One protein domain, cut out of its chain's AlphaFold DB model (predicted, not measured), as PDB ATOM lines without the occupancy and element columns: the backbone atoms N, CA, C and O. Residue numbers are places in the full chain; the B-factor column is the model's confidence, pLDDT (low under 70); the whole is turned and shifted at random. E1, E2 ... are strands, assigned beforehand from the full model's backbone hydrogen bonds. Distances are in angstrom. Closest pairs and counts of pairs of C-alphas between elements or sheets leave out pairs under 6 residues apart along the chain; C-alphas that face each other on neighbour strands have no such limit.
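Overview. This is residues 324 to 447 of the 574 residues of the protein "Tail fiber domain-containing protein" of Moorea sp. SIO4G3 (UniProt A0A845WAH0). With little regular structure, three small sheets follow one another, antiparallel E1-E2, mixed E3-E4-E5-E6 and antiparallel E7-E8-E9, and residues 423 to 447 stick out. The 124 printed residues hold nine strands, 45 residues, and no named helix: all strand. The whole is only just extended, close to loose, with radius of gyration of the C-alphas 20.7 A and spans 62, 41 and 34 A.

Arrangement. Start at residues 324-328, E1, a hairpin with E2, 331-335; N 326 to O 333 is 3.0 A. Next, E3, 340-344, E4, 359-365, and E5, 368-371, form a meander, successive antiparallel hairpins; N 342 to O 362 is 2.8 A. E6, 380-382, is parallel to E5; N 371 to O 381 is 2.8 A. E7, 386-389, E8, 400-405, and E9, 410-415, form another meander; N 402 to O 413 is 2.8 A.

Along the chain. Find E1's first C-alpha at (-9.205, 58.044, 99.525) and E9's last at (30.648, 50.642, 84.261).

Size, cuts and confidence. The farthest C-alphas, His 348 and Val 447, are 64.2 A apart; E3 to E4 is a long link; pLDDT is under 70 at residues 417-418.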
ATOM      1  N   GLY A 324      -8.917  56.707 100.017       97.62
ATOM      2  CA  GLY A 324      -9.205  58.044  99.525       97.62
ATOM      3  C   GLY A 324      -8.027  58.838  99.006       97.62
ATOM      4  O   GLY A 324      -6.868  58.434  99.093       97.62
ATOM      5  N   ILE A 325      -8.377  59.996  98.457       98.31
ATOM      6  CA  ILE A 325      -7.454  61.008  97.951       98.31
ATOM      7  C   ILE A 325      -7.813  62.310  98.652       98.31
ATOM      8  O   ILE A 325      -8.986  62.699  98.705       98.31
ATOM      9  N   GLY A 326      -6.823  62.980  99.226       97.81
ATOM     10  CA  GLY A 326      -7.054  64.197  99.985       97.81
ATOM     11  C   GLY A 326      -5.858  65.123 100.011       97.81
ATOM     12  O   GLY A 326      -4.802  64.841  99.446       97.81
ATOM     13  N   VAL A 327      -6.053  66.246 100.691       98.19
ATOM     14  CA  VAL A 327      -5.017  67.257 100.899       98.19
ATOM     15  C   VAL A 327      -4.938  67.638 102.374       98.19
ATOM     16  O   VAL A 327      -5.944  67.699 103.081       98.19
ATOM     17  N   GLN A 328      -3.715  67.869 102.823       97.75
ATOM     18  CA  GLN A 328      -3.309  68.452 104.097       97.75
ATOM     19  C   GLN A 328      -2.505  69.728 103.799       97.75
ATOM     20  O   GLN A 328      -2.307  70.086 102.635       97.75
ATOM     21  N   SER A 329      -2.022  70.422 104.833       97.19
ATOM     22  CA  SER A 329      -1.142  71.581 104.642       97.19
ATOM     23  C   SER A 329       0.075  71.196 103.792       97.19
ATOM     24  O   SER A 329       0.859  70.336 104.188       97.19
ATOM     25  N   SER A 330       0.209  71.810 102.613       96.62
ATOM     26  CA  SER A 330       1.298  71.577 101.648       96.62
ATOM     27  C   SER A 330       1.518  70.111 101.238       96.62
ATOM     28  O   SER A 330       2.609  69.761 100.797       96.62
ATOM     29  N   THR A 331       0.519  69.235 101.392       97.62
ATOM     30  CA  THR A 331       0.663  67.792 101.134       97.62
ATOM     31  C   THR A 331      -0.585  67.235 100.464       97.62
ATOM     32  O   THR A 331      -1.679  67.304 101.021       97.62
ATOM     33  N   GLN A 332      -0.430  66.625  99.290       98.19
ATOM     34  CA  GLN A 332      -1.430  65.717  98.734       98.19
ATOM     35  C   GLN A 332      -1.164  64.310  99.269       98.19
ATOM     36  O   GLN A 332      -0.019  63.865  99.280       98.19
ATOM     37  N   TYR A 333      -2.210  63.598  99.688       97.69
ATOM     38  CA  TYR A 333      -2.079  62.221 100.146       97.69
ATOM     39  C   TYR A 333      -3.036  61.279  99.420       97.69
ATOM     40  O   TYR A 333      -4.161  61.632  99.055       97.69
ATOM     41  N   PHE A 334      -2.575  60.041  99.289       97.88
ATOM     42  CA  PHE A 334      -3.376  58.877  98.949       97.88
ATOM     43  C   PHE A 334      -3.464  58.010 100.203       97.88
ATOM     44  O   PHE A 334      -2.495  57.905 100.956       97.88
ATOM     45  N   ARG A 335      -4.628  57.416 100.459       96.94
ATOM     46  CA  ARG A 335      -4.883  56.566 101.626       96.94
ATOM     47  C   ARG A 335      -5.494  55.245 101.184       96.94
ATOM     48  O   ARG A 335      -6.370  55.220 100.323       96.94
ATOM     49  N   THR A 336      -5.035  54.170 101.804       96.56
ATOM     50  CA  THR A 336      -5.532  52.800 101.651       96.56
ATOM     51  C   THR A 336      -5.465  52.117 103.014       96.56
ATOM     52  O   THR A 336      -4.631  52.486 103.841       96.56
ATOM     53  N   ALA A 337      -6.308  51.113 103.256       95.81
ATOM     54  CA  ALA A 337      -6.267  50.359 104.509       95.81
ATOM     55  C   ALA A 337      -5.060  49.406 104.603       95.81
ATOM     56  O   ALA A 337      -4.701  48.996 105.703       95.81
ATOM     57  N   LYS A 338      -4.468  49.017 103.464       95.12
ATOM     58  CA  LYS A 338      -3.396  48.012 103.430       95.12
ATOM     59  C   LYS A 338      -2.315  48.316 102.395       95.12
ATOM     60  O   LYS A 338      -1.211  48.688 102.773       95.12
ATOM     61  N   ASN A 339      -2.639  48.211 101.103       96.88
ATOM     62  CA  ASN A 339      -1.640  48.296 100.035       96.88
ATOM     63  C   ASN A 339      -1.935  49.397  99.020       96.88
ATOM     64  O   ASN A 339      -3.101  49.688  98.728       96.88
ATOM     65  N   PHE A 340      -0.866  49.920  98.422       97.69
ATOM     66  CA  PHE A 340      -0.921  50.624  97.143       97.69
ATOM     67  C   PHE A 340      -0.328  49.748  96.047       97.69
ATOM     68  O   PHE A 340       0.637  49.022  96.288       97.69
ATOM     69  N   ALA A 341      -0.889  49.828  94.844       97.62
ATOM     70  CA  ALA A 341      -0.396  49.080  93.703       97.62
ATOM     71  C   ALA A 341      -0.525  49.887  92.415       97.62
ATOM     72  O   ALA A 341      -1.507  50.597  92.204       97.62
ATOM     73  N   TRP A 342       0.472  49.724  91.553       98.25
ATOM     74  CA  TRP A 342       0.527  50.309  90.225       98.25
ATOM     75  C   TRP A 342       0.782  49.194  89.216       98.25
ATOM     76  O   TRP A 342       1.788  48.478  89.294       98.25
ATOM     77  N   TYR A 343      -0.140  49.054  88.265       98.06
ATOM     78  CA  TYR A 343      -0.107  48.034  87.223       98.06
ATOM     79  C   TYR A 343      -0.010  48.669  85.841       98.06
ATOM     80  O   TYR A 343      -0.518  49.767  85.613       98.06
ATOM     81  N   LYS A 344       0.615  47.960  84.900       98.06
ATOM     82  CA  LYS A 344       0.586  48.298  83.472       98.06
ATOM     83  C   LYS A 344      -0.175  47.209  82.713       98.06
ATOM     84  O   LYS A 344       0.250  46.051  82.717       98.06
ATOM     85  N   GLY A 345      -1.260  47.599  82.039       97.38
ATOM     86  CA  GLY A 345      -2.197  46.678  81.381       97.38
ATOM     87  C   GLY A 345      -3.085  45.918  82.377       97.38
ATOM     88  O   GLY A 345      -3.101  46.246  83.560       97.38
ATOM     89  N   GLY A 346      -3.789  44.889  81.896       96.38
ATOM     90  CA  GLY A 346      -4.664  44.039  82.714       96.38
ATOM     91  C   GLY A 346      -6.120  44.508  82.794       96.38
ATOM     92  O   GLY A 346      -6.532  45.446  82.112       96.38
ATOM     93  N   SER A 347      -6.900  43.816  83.624       97.12
ATOM     94  CA  SER A 347      -8.312  44.095  83.919       97.12
ATOM     95  C   SER A 347      -8.560  44.111  85.430       97.12
ATOM     96  O   SER A 347      -7.707  43.686  86.207       97.12
ATOM     97  N   HIS A 348      -9.714  44.623  85.869       96.50
ATOM     98  CA  HIS A 348     -10.065  44.622  87.292       96.50
ATOM     99  C   HIS A 348     -10.125  43.194  87.848       96.50
ATOM    100  O   HIS A 348     -10.742  42.312  87.251       96.50
ATOM    101  N   HIS A 349      -9.525  42.980  89.019       97.25
ATOM    102  CA  HIS A 349      -9.552  41.706  89.724       97.25
ATOM    103  C   HIS A 349      -9.725  41.942  91.231       97.25
ATOM    104  O   HIS A 349      -9.060  42.794  91.811       97.25
ATOM    105  N   ASN A 350     -10.609  41.177  91.884       96.44
ATOM    106  CA  ASN A 350     -10.960  41.404  93.296       96.44
ATOM    107  C   ASN A 350      -9.892  40.919  94.293       96.44
ATOM    108  O   ASN A 350      -9.841  41.406  95.420       96.44
ATOM    109  N   ASN A 351      -9.054  39.948  93.911       96.81
ATOM    110  CA  ASN A 351      -8.011  39.429  94.803       96.81
ATOM    111  C   ASN A 351      -6.906  40.460  95.066       96.81
ATOM    112  O   ASN A 351      -6.446  41.142  94.149       96.81
ATOM    113  N   GLU A 352      -6.435  40.496  96.315       96.31
ATOM    114  CA  GLU A 352      -5.355  41.370  96.773       96.31
ATOM    115  C   GLU A 352      -4.118  41.263  95.872       96.31
ATOM    116  O   GLU A 352      -3.603  40.178  95.609       96.31
ATOM    117  N   LEU A 353      -3.637  42.422  95.422       96.75
ATOM    118  CA  LEU A 353      -2.431  42.587  94.616       96.75
ATOM    119  C   LEU A 353      -2.378  41.780  93.298       96.75
ATOM    120  O   LEU A 353      -1.294  41.575  92.737       96.75
ATOM    121  N   ASN A 354      -3.533  41.354  92.780       97.44
ATOM    122  CA  ASN A 354      -3.644  40.694  91.486       97.44
ATOM    123  C   ASN A 354      -3.816  41.734  90.368       97.44
ATOM    124  O   ASN A 354      -4.798  42.469  90.338       97.44
ATOM    125  N   ALA A 355      -2.875  41.764  89.423       97.31
ATOM    126  CA  ALA A 355      -2.874  42.712  88.307       97.31
ATOM    127  C   ALA A 355      -3.881  42.371  87.181       97.31
ATOM    128  O   ALA A 355      -3.866  43.019  86.136       97.31
ATOM    129  N   GLY A 356      -4.697  41.319  87.332       97.31
ATOM    130  CA  GLY A 356      -5.734  40.918  86.374       97.31
ATOM    131  C   GLY A 356      -5.201  40.642  84.968       97.31
ATOM    132  O   GLY A 356      -5.780  41.099  83.983       97.31
ATOM    133  N   GLY A 357      -4.056  39.955  84.884       96.25
ATOM    134  CA  GLY A 357      -3.320  39.699  83.639       96.25
ATOM    135  C   GLY A 357      -2.346  40.812  83.222       96.25
ATOM    136  O   GLY A 357      -1.620  40.643  82.247       96.25
ATOM    137  N   GLY A 358      -2.313  41.939  83.942       97.19
ATOM    138  CA  GLY A 358      -1.334  43.012  83.764       97.19
ATOM    139  C   GLY A 358       0.020  42.727  84.426       97.19
ATOM    140  O   GLY A 358       0.246  41.670  85.013       97.19
ATOM    141  N   THR A 359       0.927  43.705  84.361       97.56
ATOM    142  CA  THR A 359       2.268  43.625  84.972       97.56
ATOM    143  C   THR A 359       2.374  44.506  86.212       97.56
ATOM    144  O   THR A 359       1.905  45.647  86.210       97.56
ATOM    145  N   VAL A 360       3.013  43.995  87.267       98.12
ATOM    146  CA  VAL A 360       3.295  44.754  88.494       98.12
ATOM    147  C   VAL A 360       4.431  45.733  88.229       98.12
ATOM    148  O   VAL A 360       5.521  45.315  87.859       98.12
ATOM    149  N   GLN A 361       4.178  47.029  88.409       98.25
ATOM    150  CA  GLN A 361       5.206  48.066  88.282       98.25
ATOM    151  C   GLN A 361       5.768  48.411  89.661       98.25
ATOM    152  O   GLN A 361       6.967  48.296  89.899       98.25
ATOM    153  N   MET A 362       4.876  48.760  90.587       98.44
ATOM    154  CA  MET A 362       5.206  49.097  91.966       98.44
ATOM    155  C   MET A 362       4.103  48.589  92.892       98.44
ATOM    156  O   MET A 362       2.920  48.662  92.551       98.44
ATOM    157  N   VAL A 363       4.472  48.131  94.081       98.38
ATOM    158  CA  VAL A 363       3.552  47.964  95.207       98.38
ATOM    159  C   VAL A 363       4.152  48.579  96.460       98.38
ATOM    160  O   VAL A 363       5.366  48.558  96.656       98.38
ATOM    161  N   ILE A 364       3.291  49.083  97.333       98.44
ATOM    162  CA  ILE A 364       3.625  49.317  98.734       98.44
ATOM    163  C   ILE A 364       2.768  48.343  99.533       98.44
ATOM    164  O   ILE A 364       1.547  48.504  99.574       98.44
ATOM    165  N   LYS A 365       3.402  47.324 100.117       97.25
ATOM    166  CA  LYS A 365       2.751  46.230 100.847       97.25
ATOM    167  C   LYS A 365       3.342  46.126 102.245       97.25
ATOM    168  O   LYS A 365       4.550  45.978 102.375       97.25
ATOM    169  N   ASP A 366       2.506  46.225 103.279       93.50
ATOM    170  CA  ASP A 366       2.917  46.095 104.688       93.50
ATOM    171  C   ASP A 366       4.125  46.997 105.074       93.50
ATOM    172  O   ASP A 366       4.976  46.643 105.888       93.50
ATOM    173  N   GLY A 367       4.227  48.185 104.458       94.25
ATOM    174  CA  GLY A 367       5.330  49.131 104.676       94.25
ATOM    175  C   GLY A 367       6.632  48.818 103.923       94.25
ATOM    176  O   GLY A 367       7.669  49.391 104.266       94.25
ATOM    177  N   ASN A 368       6.583  47.927 102.930       98.12
ATOM    178  CA  ASN A 368       7.678  47.576 102.027       98.12
ATOM    179  C   ASN A 368       7.355  48.007 100.591       98.12
ATOM    180  O   ASN A 368       6.214  47.880 100.148       98.12
ATOM    181  N   VAL A 369       8.360  48.477  99.853       98.56
ATOM    182  CA  VAL A 369       8.248  48.844  98.438       98.56
ATOM    183  C   VAL A 369       8.730  47.682  97.575       98.56
ATOM    184  O   VAL A 369       9.886  47.281  97.662       98.56
ATOM    185  N   GLY A 370       7.854  47.154  96.727       98.12
ATOM    186  CA  GLY A 370       8.215  46.202  95.679       98.12
ATOM    187  C   GLY A 370       8.225  46.892  94.320       98.12
ATOM    188  O   GLY A 370       7.226  47.501  93.950       98.12
ATOM    189  N   ILE A 371       9.320  46.794  93.568       98.19
ATOM    190  CA  ILE A 371       9.413  47.223  92.166       98.19
ATOM    191  C   ILE A 371       9.493  45.967  91.302       98.19
ATOM    192  O   ILE A 371      10.395  45.151  91.476       98.19
ATOM    193  N   GLY A 372       8.522  45.769  90.410       97.19
ATOM    194  CA  GLY A 372       8.418  44.547  89.597       97.19
ATOM    195  C   GLY A 372       7.954  43.286  90.348       97.19
ATOM    196  O   GLY A 372       7.831  42.228  89.740       97.19
ATOM    197  N   THR A 373       7.663  43.374  91.649       96.69
ATOM    198  CA  THR A 373       7.164  42.267  92.489       96.69
ATOM    199  C   THR A 373       5.967  42.724  93.312       96.69
ATOM    200  O   THR A 373       5.916  43.878  93.733       96.69
ATOM    201  N   ASN A 374       4.995  41.838  93.554       96.81
ATOM    202  CA  ASN A 374       3.863  42.103  94.450       96.81
ATOM    203  C   ASN A 374       4.060  41.552  95.874       96.81
ATOM    204  O   ASN A 374       3.177  41.717  96.714       96.81
ATOM    205  N   SER A 375       5.196  40.906  96.146       96.62
ATOM    206  CA  SER A 375       5.472  40.231  97.418       96.62
ATOM    207  C   SER A 375       6.867  40.586  97.952       96.62
ATOM    208  O   SER A 375       7.698  39.693  98.090       96.62
ATOM    209  N   PRO A 376       7.155  41.876  98.228       97.69
ATOM    210  CA  PRO A 376       8.457  42.288  98.744       97.69
ATOM    211  C   PRO A 376       8.724  41.713 100.147       97.69
ATOM    212  O   PRO A 376       7.934  41.905 101.075       97.69
ATOM    213  N   ASN A 377       9.874  41.061 100.306       96.44
ATOM    214  CA  ASN A 377      10.378  40.436 101.532       96.44
ATOM    215  C   ASN A 377      11.297  41.366 102.344       96.44
ATOM    216  O   ASN A 377      11.726  41.016 103.442       96.44
ATOM    217  N   GLY A 378      11.593  42.560 101.826       95.75
ATOM    218  CA  GLY A 378      12.387  43.595 102.485       95.75
ATOM    219  C   GLY A 378      11.831  44.993 102.221       95.75
ATOM    220  O   GLY A 378      10.916  45.163 101.420       95.75
ATOM    221  N   LYS A 379      12.388  46.011 102.891       97.56
ATOM    222  CA  LYS A 379      11.893  47.400 102.802       97.56
ATOM    223  C   LYS A 379      11.851  47.948 101.380       97.56
ATOM    224  O   LYS A 379      10.927  48.686 101.048       97.56
ATOM    225  N   LEU A 380      12.824  47.562 100.565       97.56
ATOM    226  CA  LEU A 380      12.837  47.767  99.129       97.56
ATOM    227  C   LEU A 380      13.264  46.452  98.481       97.56
ATOM    228  O   LEU A 380      14.361  45.969  98.751       97.56
ATOM    229  N   GLU A 381      12.411  45.886  97.634       97.38
ATOM    230  CA  GLU A 381      12.746  44.740  96.794       97.38
ATOM    231  C   GLU A 381      12.532  45.109  95.329       97.38
ATOM    232  O   GLU A 381      11.458  45.566  94.939       97.38
ATOM    233  N   VAL A 382      13.568  44.912  94.518       97.06
ATOM    234  CA  VAL A 382      13.517  45.105  93.070       97.06
ATOM    235  C   VAL A 382      13.627  43.730  92.427       97.06
ATOM    236  O   VAL A 382      14.661  43.076  92.539       97.06
ATOM    237  N   ALA A 383      12.570  43.286  91.749       95.31
ATOM    238  CA  ALA A 383      12.616  42.085  90.924       95.31
ATOM    239  C   ALA A 383      13.330  42.405  89.605       95.31
ATOM    240  O   ALA A 383      12.705  42.754  88.604       95.31
ATOM    241  N   GLY A 384      14.661  42.344  89.636       93.50
ATOM    242  CA  GLY A 384      15.533  42.693  88.519       93.50
ATOM    243  C   GLY A 384      16.787  43.426  88.988       93.50
ATOM    244  O   GLY A 384      17.306  43.166  90.071       93.50
ATOM    245  N   GLU A 385      17.281  44.345  88.162       94.44
ATOM    246  CA  GLU A 385      18.481  45.132  88.453       94.44
ATOM    247  C   GLU A 385      18.118  46.481  89.094       94.44
ATOM    248  O   GLU A 385      17.329  47.247  88.535       94.44
ATOM    249  N   PHE A 386      18.745  46.827  90.225       95.44
ATOM    250  CA  PHE A 386      18.754  48.209  90.709       95.44
ATOM    251  C   PHE A 386      19.889  48.966  90.020       95.44
ATOM    252  O   PHE A 386      21.055  48.606  90.178       95.44
ATOM    253  N   ARG A 387      19.556  50.004  89.244       92.50
ATOM    254  CA  ARG A 387      20.524  50.776  88.455       92.50
ATOM    255  C   ARG A 387      20.515  52.247  88.850       92.50
ATOM    256  O   ARG A 387      19.493  52.916  88.725       92.50
ATOM    257  N   LEU A 388      21.679  52.759  89.230       91.62
ATOM    258  CA  LEU A 388      21.958  54.186  89.359       91.62
ATOM    259  C   LEU A 388      22.643  54.668  88.077       91.62
ATOM    260  O   LEU A 388      23.581  54.030  87.607       91.62
ATOM    261  N   ARG A 389      22.158  55.769  87.499       88.88
ATOM    262  CA  ARG A 389      22.732  56.397  86.295       88.88
ATOM    263  C   ARG A 389      23.651  57.555  86.685       88.88
ATOM    264  O   ARG A 389      23.627  58.005  87.830       88.88
ATOM    265  N   HIS A 390      24.407  58.054  85.714       88.38
ATOM    266  CA  HIS A 390      25.215  59.259  85.853       88.38
ATOM    267  C   HIS A 390      24.427  60.416  86.504       88.38
ATOM    268  O   HIS A 390      23.332  60.770  86.068       88.38
ATOM    269  N   HIS A 391      25.015  61.034  87.537       86.94
ATOM    270  CA  HIS A 391      24.346  62.021  88.396       86.94
ATOM    271  C   HIS A 391      23.915  63.302  87.658       86.94
ATOM    272  O   HIS A 391      22.793  63.764  87.844       86.94
ATOM    273  N   THR A 392      24.789  63.872  86.819       89.25
ATOM    274  CA  THR A 392      24.536  65.163  86.144       89.25
ATOM    275  C   THR A 392      24.262  65.072  84.641       89.25
ATOM    276  O   THR A 392      23.602  65.953  84.099       89.25
ATOM    277  N   ASN A 393      24.730  64.025  83.958       86.38
ATOM    278  CA  ASN A 393      24.490  63.789  82.539       86.38
ATOM    279  C   ASN A 393      23.534  62.599  82.341       86.38
ATOM    280  O   ASN A 393      23.987  61.466  82.194       86.38
ATOM    281  N   PRO A 394      22.210  62.817  82.286       82.25
ATOM    282  CA  PRO A 394      21.252  61.726  82.128       82.25
ATOM    283  C   PRO A 394      21.418  60.947  80.815       82.25
ATOM    284  O   PRO A 394      20.949  59.815  80.756       82.25
ATOM    285  N   ASN A 395      22.103  61.497  79.804       84.88
ATOM    286  CA  ASN A 395      22.350  60.843  78.512       84.88
ATOM    287  C   ASN A 395      23.619  59.971  78.494       84.88
ATOM    288  O   ASN A 395      23.892  59.312  77.493       84.88
ATOM    289  N   ALA A 396      24.413  59.964  79.571       84.88
ATOM    290  CA  ALA A 396      25.550  59.058  79.718       84.88
ATOM    291  C   ALA A 396      25.055  57.665  80.136       84.88
ATOM    292  O   ALA A 396      25.219  57.229  81.272       84.88
ATOM    293  N   ASP A 397      24.402  56.959  79.210       78.19
ATOM    294  CA  ASP A 397      23.835  55.624  79.442       78.19
ATOM    295  C   ASP A 397      24.883  54.583  79.862       78.19
ATOM    296  O   ASP A 397      24.531  53.546  80.427       78.19
ATOM    297  N   TRP A 398      26.156  54.841  79.579       82.56
ATOM    298  CA  TRP A 398      27.258  53.918  79.815       82.56
ATOM    299  C   TRP A 398      27.806  54.064  81.238       82.56
ATOM    300  O   TRP A 398      28.211  53.067  81.819       82.56
ATOM    301  N   ASP A 399      27.661  55.229  81.872       87.50
ATOM    302  CA  ASP A 399      28.111  55.453  83.246       87.50
ATOM    303  C   ASP A 399      27.023  55.074  84.256       87.50
ATOM    304  O   ASP A 399      26.020  55.781  84.445       87.50
ATOM    305  N   TYR A 400      27.196  53.923  84.909       89.38
ATOM    306  CA  TYR A 400      26.218  53.419  85.870       89.38
ATOM    307  C   TYR A 400      26.804  52.505  86.949       89.38
ATOM    308  O   TYR A 400      27.840  51.862  86.783       89.38
ATOM    309  N   LEU A 401      26.043  52.378  88.038       92.62
ATOM    310  CA  LEU A 401      26.213  51.343  89.054       92.62
ATOM    311  C   LEU A 401      24.982  50.433  89.060       92.62
ATOM    312  O   LEU A 401      23.855  50.917  89.180       92.62
ATOM    313  N   LYS A 402      25.187  49.120  88.949       93.69
ATOM    314  CA  LYS A 402      24.141  48.101  89.101       93.69
ATOM    315  C   LYS A 402      24.354  47.270  90.359       93.69
ATOM    316  O   LYS A 402      25.480  46.875  90.653       93.69
ATOM    317  N   ILE A 403      23.257  46.939  91.031       95.94
ATOM    318  CA  ILE A 403      23.207  45.957  92.117       95.94
ATOM    319  C   ILE A 403      22.156  44.913  91.750       95.94
ATOM    320  O   ILE A 403      20.995  45.255  91.512       95.94
ATOM    321  N   TYR A 404      22.573  43.652  91.646       95.94
ATOM    322  CA  TYR A 404      21.705  42.546  91.230       95.94
ATOM    323  C   TYR A 404      22.268  41.189  91.675       95.94
ATOM    324  O   TYR A 404      23.426  41.086  92.085       95.94
ATOM    325  N   ALA A 405      21.446  40.145  91.574       95.75
ATOM    326  CA  ALA A 405      21.846  38.754  91.772       95.75
ATOM    327  C   ALA A 405      21.448  37.914  90.550       95.75
ATOM    328  O   ALA A 405      20.383  38.131  89.976       95.75
ATOM    329  N   ASP A 406      22.294  36.955  90.166       93.25
ATOM    330  CA  ASP A 406      22.055  36.045  89.029       93.25
ATOM    331  C   ASP A 406      21.614  34.630  89.460       93.25
ATOM    332  O   ASP A 406      21.517  33.720  88.640       93.25
ATOM    333  N   GLY A 407      21.370  34.437  90.762       91.25
ATOM    334  CA  GLY A 407      21.049  33.145  91.377       91.25
ATOM    335  C   GLY A 407      22.264  32.361  91.889       91.25
ATOM    336  O   GLY A 407      22.085  31.435  92.675       91.25
ATOM    337  N   SER A 408      23.488  32.743  91.510       94.62
ATOM    338  CA  SER A 408      24.741  32.147  92.005       94.62
ATOM    339  C   SER A 408      25.597  33.138  92.792       94.62
ATOM    340  O   SER A 408      26.272  32.758  93.749       94.62
ATOM    341  N   LYS A 409      25.604  34.409  92.379       93.75
ATOM    342  CA  LYS A 409      26.397  35.485  92.978       93.75
ATOM    343  C   LYS A 409      25.571  36.765  93.069       93.75
ATOM    344  O   LYS A 409      24.645  36.991  92.290       93.75
ATOM    345  N   SER A 410      25.959  37.617  94.009       95.06
ATOM    346  CA  SER A 410      25.506  39.004  94.083       95.06
ATOM    347  C   SER A 410      26.591  39.908  93.520       95.06
ATOM    348  O   SER A 410      27.776  39.695  93.786       95.06
ATOM    349  N   TYR A 411      26.190  40.926  92.767       94.81
ATOM    350  CA  TYR A 411      27.105  41.837  92.098       94.81
ATOM    351  C   TYR A 411      26.855  43.273  92.528       94.81
ATOM    352  O   TYR A 411      25.715  43.730  92.612       94.81
ATOM    353  N   ILE A 412      27.957  43.991  92.706       95.12
ATOM    354  CA  ILE A 412      28.028  45.439  92.564       95.12
ATOM    355  C   ILE A 412      28.841  45.659  91.288       95.12
ATOM    356  O   ILE A 412      30.018  45.309  91.242       95.12
ATOM    357  N   HIS A 413      28.203  46.150  90.228       91.94
ATOM    358  CA  HIS A 413      28.810  46.284  88.905       91.94
ATOM    359  C   HIS A 413      28.848  47.757  88.498       91.94
ATOM    360  O   HIS A 413      27.809  48.349  88.203       91.94
ATOM    361  N   SER A 414      30.046  48.337  88.495       90.69
ATOM    362  CA  SER A 414      30.321  49.667  87.949       90.69
ATOM    363  C   SER A 414      30.738  49.574  86.483       90.69
ATOM    364  O   SER A 414      31.604  48.761  86.157       90.69
ATOM    365  N   PHE A 415      30.192  50.440  85.635       87.19
ATOM    366  CA  PHE A 415      30.648  50.642  84.261       87.19
ATOM    367  C   PHE A 415      30.913  52.135  84.033       87.19
ATOM    368  O   PHE A 415      30.127  52.959  84.505       87.19
ATOM    369  N   GLY A 416      32.021  52.454  83.362       79.62
ATOM    370  CA  GLY A 416      32.450  53.816  83.035       79.62
ATOM    371  C   GLY A 416      33.946  53.889  82.720       79.62
ATOM    372  O   GLY A 416      34.715  53.019  83.139       79.62
ATOM    373  N   ASP A 417      34.350  54.912  81.973       66.38
ATOM    374  CA  ASP A 417      35.544  54.828  81.121       66.38
ATOM    375  C   ASP A 417      36.887  55.080  81.828       66.38
ATOM    376  O   ASP A 417      37.928  54.790  81.244       66.38
ATOM    377  N   GLU A 418      36.921  55.579  83.073       64.12
ATOM    378  CA  GLU A 418      38.195  56.121  83.584       64.12
ATOM    379  C   GLU A 418      38.607  55.710  85.001       64.12
ATOM    380  O   GLU A 418      39.806  55.654  85.261       64.12
ATOM    381  N   ASN A 419      37.693  55.377  85.923       71.19
ATOM    382  CA  ASN A 419      38.105  55.184  87.325       71.19
ATOM    383  C   ASN A 419      37.406  54.051  88.105       71.19
ATOM    384  O   ASN A 419      37.625  53.933  89.309       71.19
ATOM    385  N   GLY A 420      36.601  53.200  87.460       80.56
ATOM    386  CA  GLY A 420      35.968  52.045  88.118       80.56
ATOM    387  C   GLY A 420      35.070  52.404  89.318       80.56
ATOM    388  O   GLY A 420      34.448  53.465  89.350       80.56
ATOM    389  N   LEU A 421      34.976  51.503  90.305       90.38
ATOM    390  CA  LEU A 421      34.192  51.695  91.533       90.38
ATOM    391  C   LEU A 421      35.044  52.315  92.648       90.38
ATOM    392  O   LEU A 421      36.031  51.720  93.077       90.38
ATOM    393  N   TRP A 422      34.598  53.450  93.184       89.50
ATOM    394  CA  TRP A 422      35.209  54.092  94.349       89.50
ATOM    395  C   TRP A 422      34.421  53.739  95.606       89.50
ATOM    396  O   TRP A 422      33.215  53.971  95.668       89.50
ATOM    397  N   ILE A 423      35.105  53.187  96.611       91.94
ATOM    398  CA  ILE A 423      34.551  52.935  97.944       91.94
ATOM    399  C   ILE A 423      35.407  53.719  98.930       91.94
ATOM    400  O   ILE A 423      36.579  53.402  99.127       91.94
ATOM    401  N   THR A 424      34.832  54.764  99.512       92.44
ATOM    402  CA  THR A 424      35.514  55.672 100.438       92.44
ATOM    403  C   THR A 424      34.756  55.738 101.760       92.44
ATOM    404  O   THR A 424      33.557  55.467 101.823       92.44
ATOM    405  N   SER A 425      35.465  56.095 102.827       94.62
ATOM    406  CA  SER A 425      34.894  56.383 104.140       94.62
ATOM    407  C   SER A 425      35.576  57.631 104.697       94.62
ATOM    408  O   SER A 425      36.792  57.771 104.585       94.62
ATOM    409  N   GLU A 426      34.786  58.570 105.224       92.94
ATOM    410  CA  GLU A 426      35.279  59.872 105.704       92.94
ATOM    411  C   GLU A 426      35.662  59.865 107.188       92.94
ATOM    412  O   GLU A 426      36.454  60.698 107.620       92.94
ATOM    413  N   GLN A 427      35.074  58.960 107.974       92.75
ATOM    414  CA  GLN A 427      35.251  58.928 109.430       92.75
ATOM    415  C   GLN A 427      36.087  57.732 109.890       92.75
ATOM    416  O   GLN A 427      36.953  57.894 110.744       92.75
ATOM    417  N   GLU A 428      35.839  56.551 109.323       91.12
ATOM    418  CA  GLU A 428      36.458  55.286 109.743       91.12
ATOM    419  C   GLU A 428      36.923  54.447 108.540       91.12
ATOM    420  O   GLU A 428      37.005  54.940 107.415       91.12
ATOM    421  N   ASP A 429      37.198  53.164 108.764       93.44
ATOM    422  CA  ASP A 429      37.742  52.244 107.774       93.44
ATOM    423  C   ASP A 429      36.669  51.520 106.945       93.44
ATOM    424  O   ASP A 429      35.559  51.216 107.400       93.44
ATOM    425  N   VAL A 430      37.045  51.139 105.721       94.50
ATOM    426  CA  VAL A 430      36.283  50.178 104.914       94.50
ATOM    427  C   VAL A 430      36.612  48.763 105.399       94.50
ATOM    428  O   VAL A 430      37.696  48.240 105.146       94.50
ATOM    429  N   HIS A 431      35.661  48.124 106.079       93.88
ATOM    430  CA  HIS A 431      35.835  46.788 106.650       93.88
ATOM    431  C   HIS A 431      35.392  45.667 105.696       93.88
ATOM    432  O   HIS A 431      34.303  45.710 105.124       93.88
ATOM    433  N   ILE A 432      36.198  44.604 105.600       94.38
ATOM    434  CA  ILE A 432      35.835  43.334 104.951       94.38
ATOM    435  C   ILE A 432      35.942  42.222 105.998       94.38
ATOM    436  O   ILE A 432      37.033  41.766 106.321       94.38
ATOM    437  N   ASN A 433      34.801  41.767 106.521       94.00
ATOM    438  CA  ASN A 433      34.739  40.820 107.650       94.00
ATOM    439  C   ASN A 433      35.052  39.355 107.291       94.00
ATOM    440  O   ASN A 433      35.012  38.482 108.155       94.00
ATOM    441  N   SER A 434      35.298  39.062 106.017       94.06
ATOM    442  CA  SER A 434      35.611  37.717 105.531       94.06
ATOM    443  C   SER A 434      36.872  37.782 104.669       94.06
ATOM    444  O   SER A 434      37.879  38.340 105.088       94.06
ATOM    445  N   THR A 435      36.853  37.223 103.464       92.19
ATOM    446  CA  THR A 435      38.014  37.207 102.570       92.19
ATOM    447  C   THR A 435      37.890  38.277 101.488       92.19
ATOM    448  O   THR A 435      36.880  38.332 100.788       92.19
ATOM    449  N   LEU A 436      38.948  39.069 101.287       93.81
ATOM    450  CA  LEU A 436      39.136  39.856 100.069       93.81
ATOM    451  C   LEU A 436      39.925  39.021  99.053       93.81
ATOM    452  O   LEU A 436      41.110  38.761  99.243       93.81
ATOM    453  N   LYS A 437      39.271  38.613  97.961       92.06
ATOM    454  CA  LYS A 437      39.934  37.976  96.817       92.06
ATOM    455  C   LYS A 437      40.042  38.973  95.670       92.06
ATOM    456  O   LYS A 437      39.026  39.410  95.140       92.06
ATOM    457  N   VAL A 438      41.269  39.285  95.262       92.56
ATOM    458  CA  VAL A 438      41.550  40.196  94.146       92.56
ATOM    459  C   VAL A 438      42.021  39.378  92.950       92.56
ATOM    460  O   VAL A 438      43.064  38.735  93.009       92.56
ATOM    461  N   ASN A 439      41.250  39.389  91.862       90.00
ATOM    462  CA  ASN A 439      41.687  38.847  90.577       90.00
ATOM    463  C   ASN A 439      42.253  39.998  89.738       90.00
ATOM    464  O   ASN A 439      41.508  40.711  89.072       90.00
ATOM    465  N   GLY A 440      43.557  40.239  89.877       89.50
ATOM    466  CA  GLY A 440      44.233  41.399  89.308       89.50
ATOM    467  C   GLY A 440      45.331  41.908  90.236       89.50
ATOM    468  O   GLY A 440      46.037  41.125  90.867       89.50
ATOM    469  N   ARG A 441      45.479  43.230  90.320       89.75
ATOM    470  CA  ARG A 441      46.505  43.887  91.140       89.75
ATOM    471  C   ARG A 441      45.889  44.478  92.405       89.75
ATOM    472  O   ARG A 441      44.824  45.084  92.339       89.75
ATOM    473  N   LEU A 442      46.591  44.347  93.529       92.69
ATOM    474  CA  LEU A 442      46.300  45.073  94.763       92.69
ATOM    475  C   LEU A 442      47.299  46.227  94.897       92.69
ATOM    476  O   LEU A 442      48.491  45.997  95.088       92.69
ATOM    477  N   TYR A 443      46.805  47.459  94.793       90.69
ATOM    478  CA  TYR A 443      47.590  48.665  95.046       90.69
ATOM    479  C   TYR A 443      47.327  49.134  96.477       90.69
ATOM    480  O   TYR A 443      46.196  49.472  96.812       90.69
ATOM    481  N   VAL A 444      48.365  49.152  97.315       92.50
ATOM    482  CA  VAL A 444      48.295  49.684  98.685       92.50
ATOM    483  C   VAL A 444      49.274  50.843  98.792       92.50
ATOM    484  O   VAL A 444      50.479  50.662  98.625       92.50
ATOM    485  N   THR A 445      48.755  52.039  99.039       92.25
ATOM    486  CA  THR A 445      49.548  53.251  99.269       92.25
ATOM    487  C   THR A 445      49.500  53.624 100.748       92.25
ATOM    488  O   THR A 445      48.629  53.162 101.480       92.25
ATOM    489  N   ASN A 446      50.454  54.441 101.204       91.12
ATOM    490  CA  ASN A 446      50.525  54.924 102.590       91.12
ATOM    491  C   ASN A 446      50.537  53.809 103.655       91.12
ATOM    492  O   ASN A 446      49.960  53.969 104.728       91.12
ATOM    493  N   VAL A 447      51.208  52.685 103.377       91.25
ATOM    494  CA  VAL A 447      51.420  51.623 104.374       91.25
ATOM    495  C   VAL A 447      52.223  52.197 105.555       91.25
ATOM    496  O   VAL A 447      53.333  52.689 105.329       91.25
TER     497      VAL A 447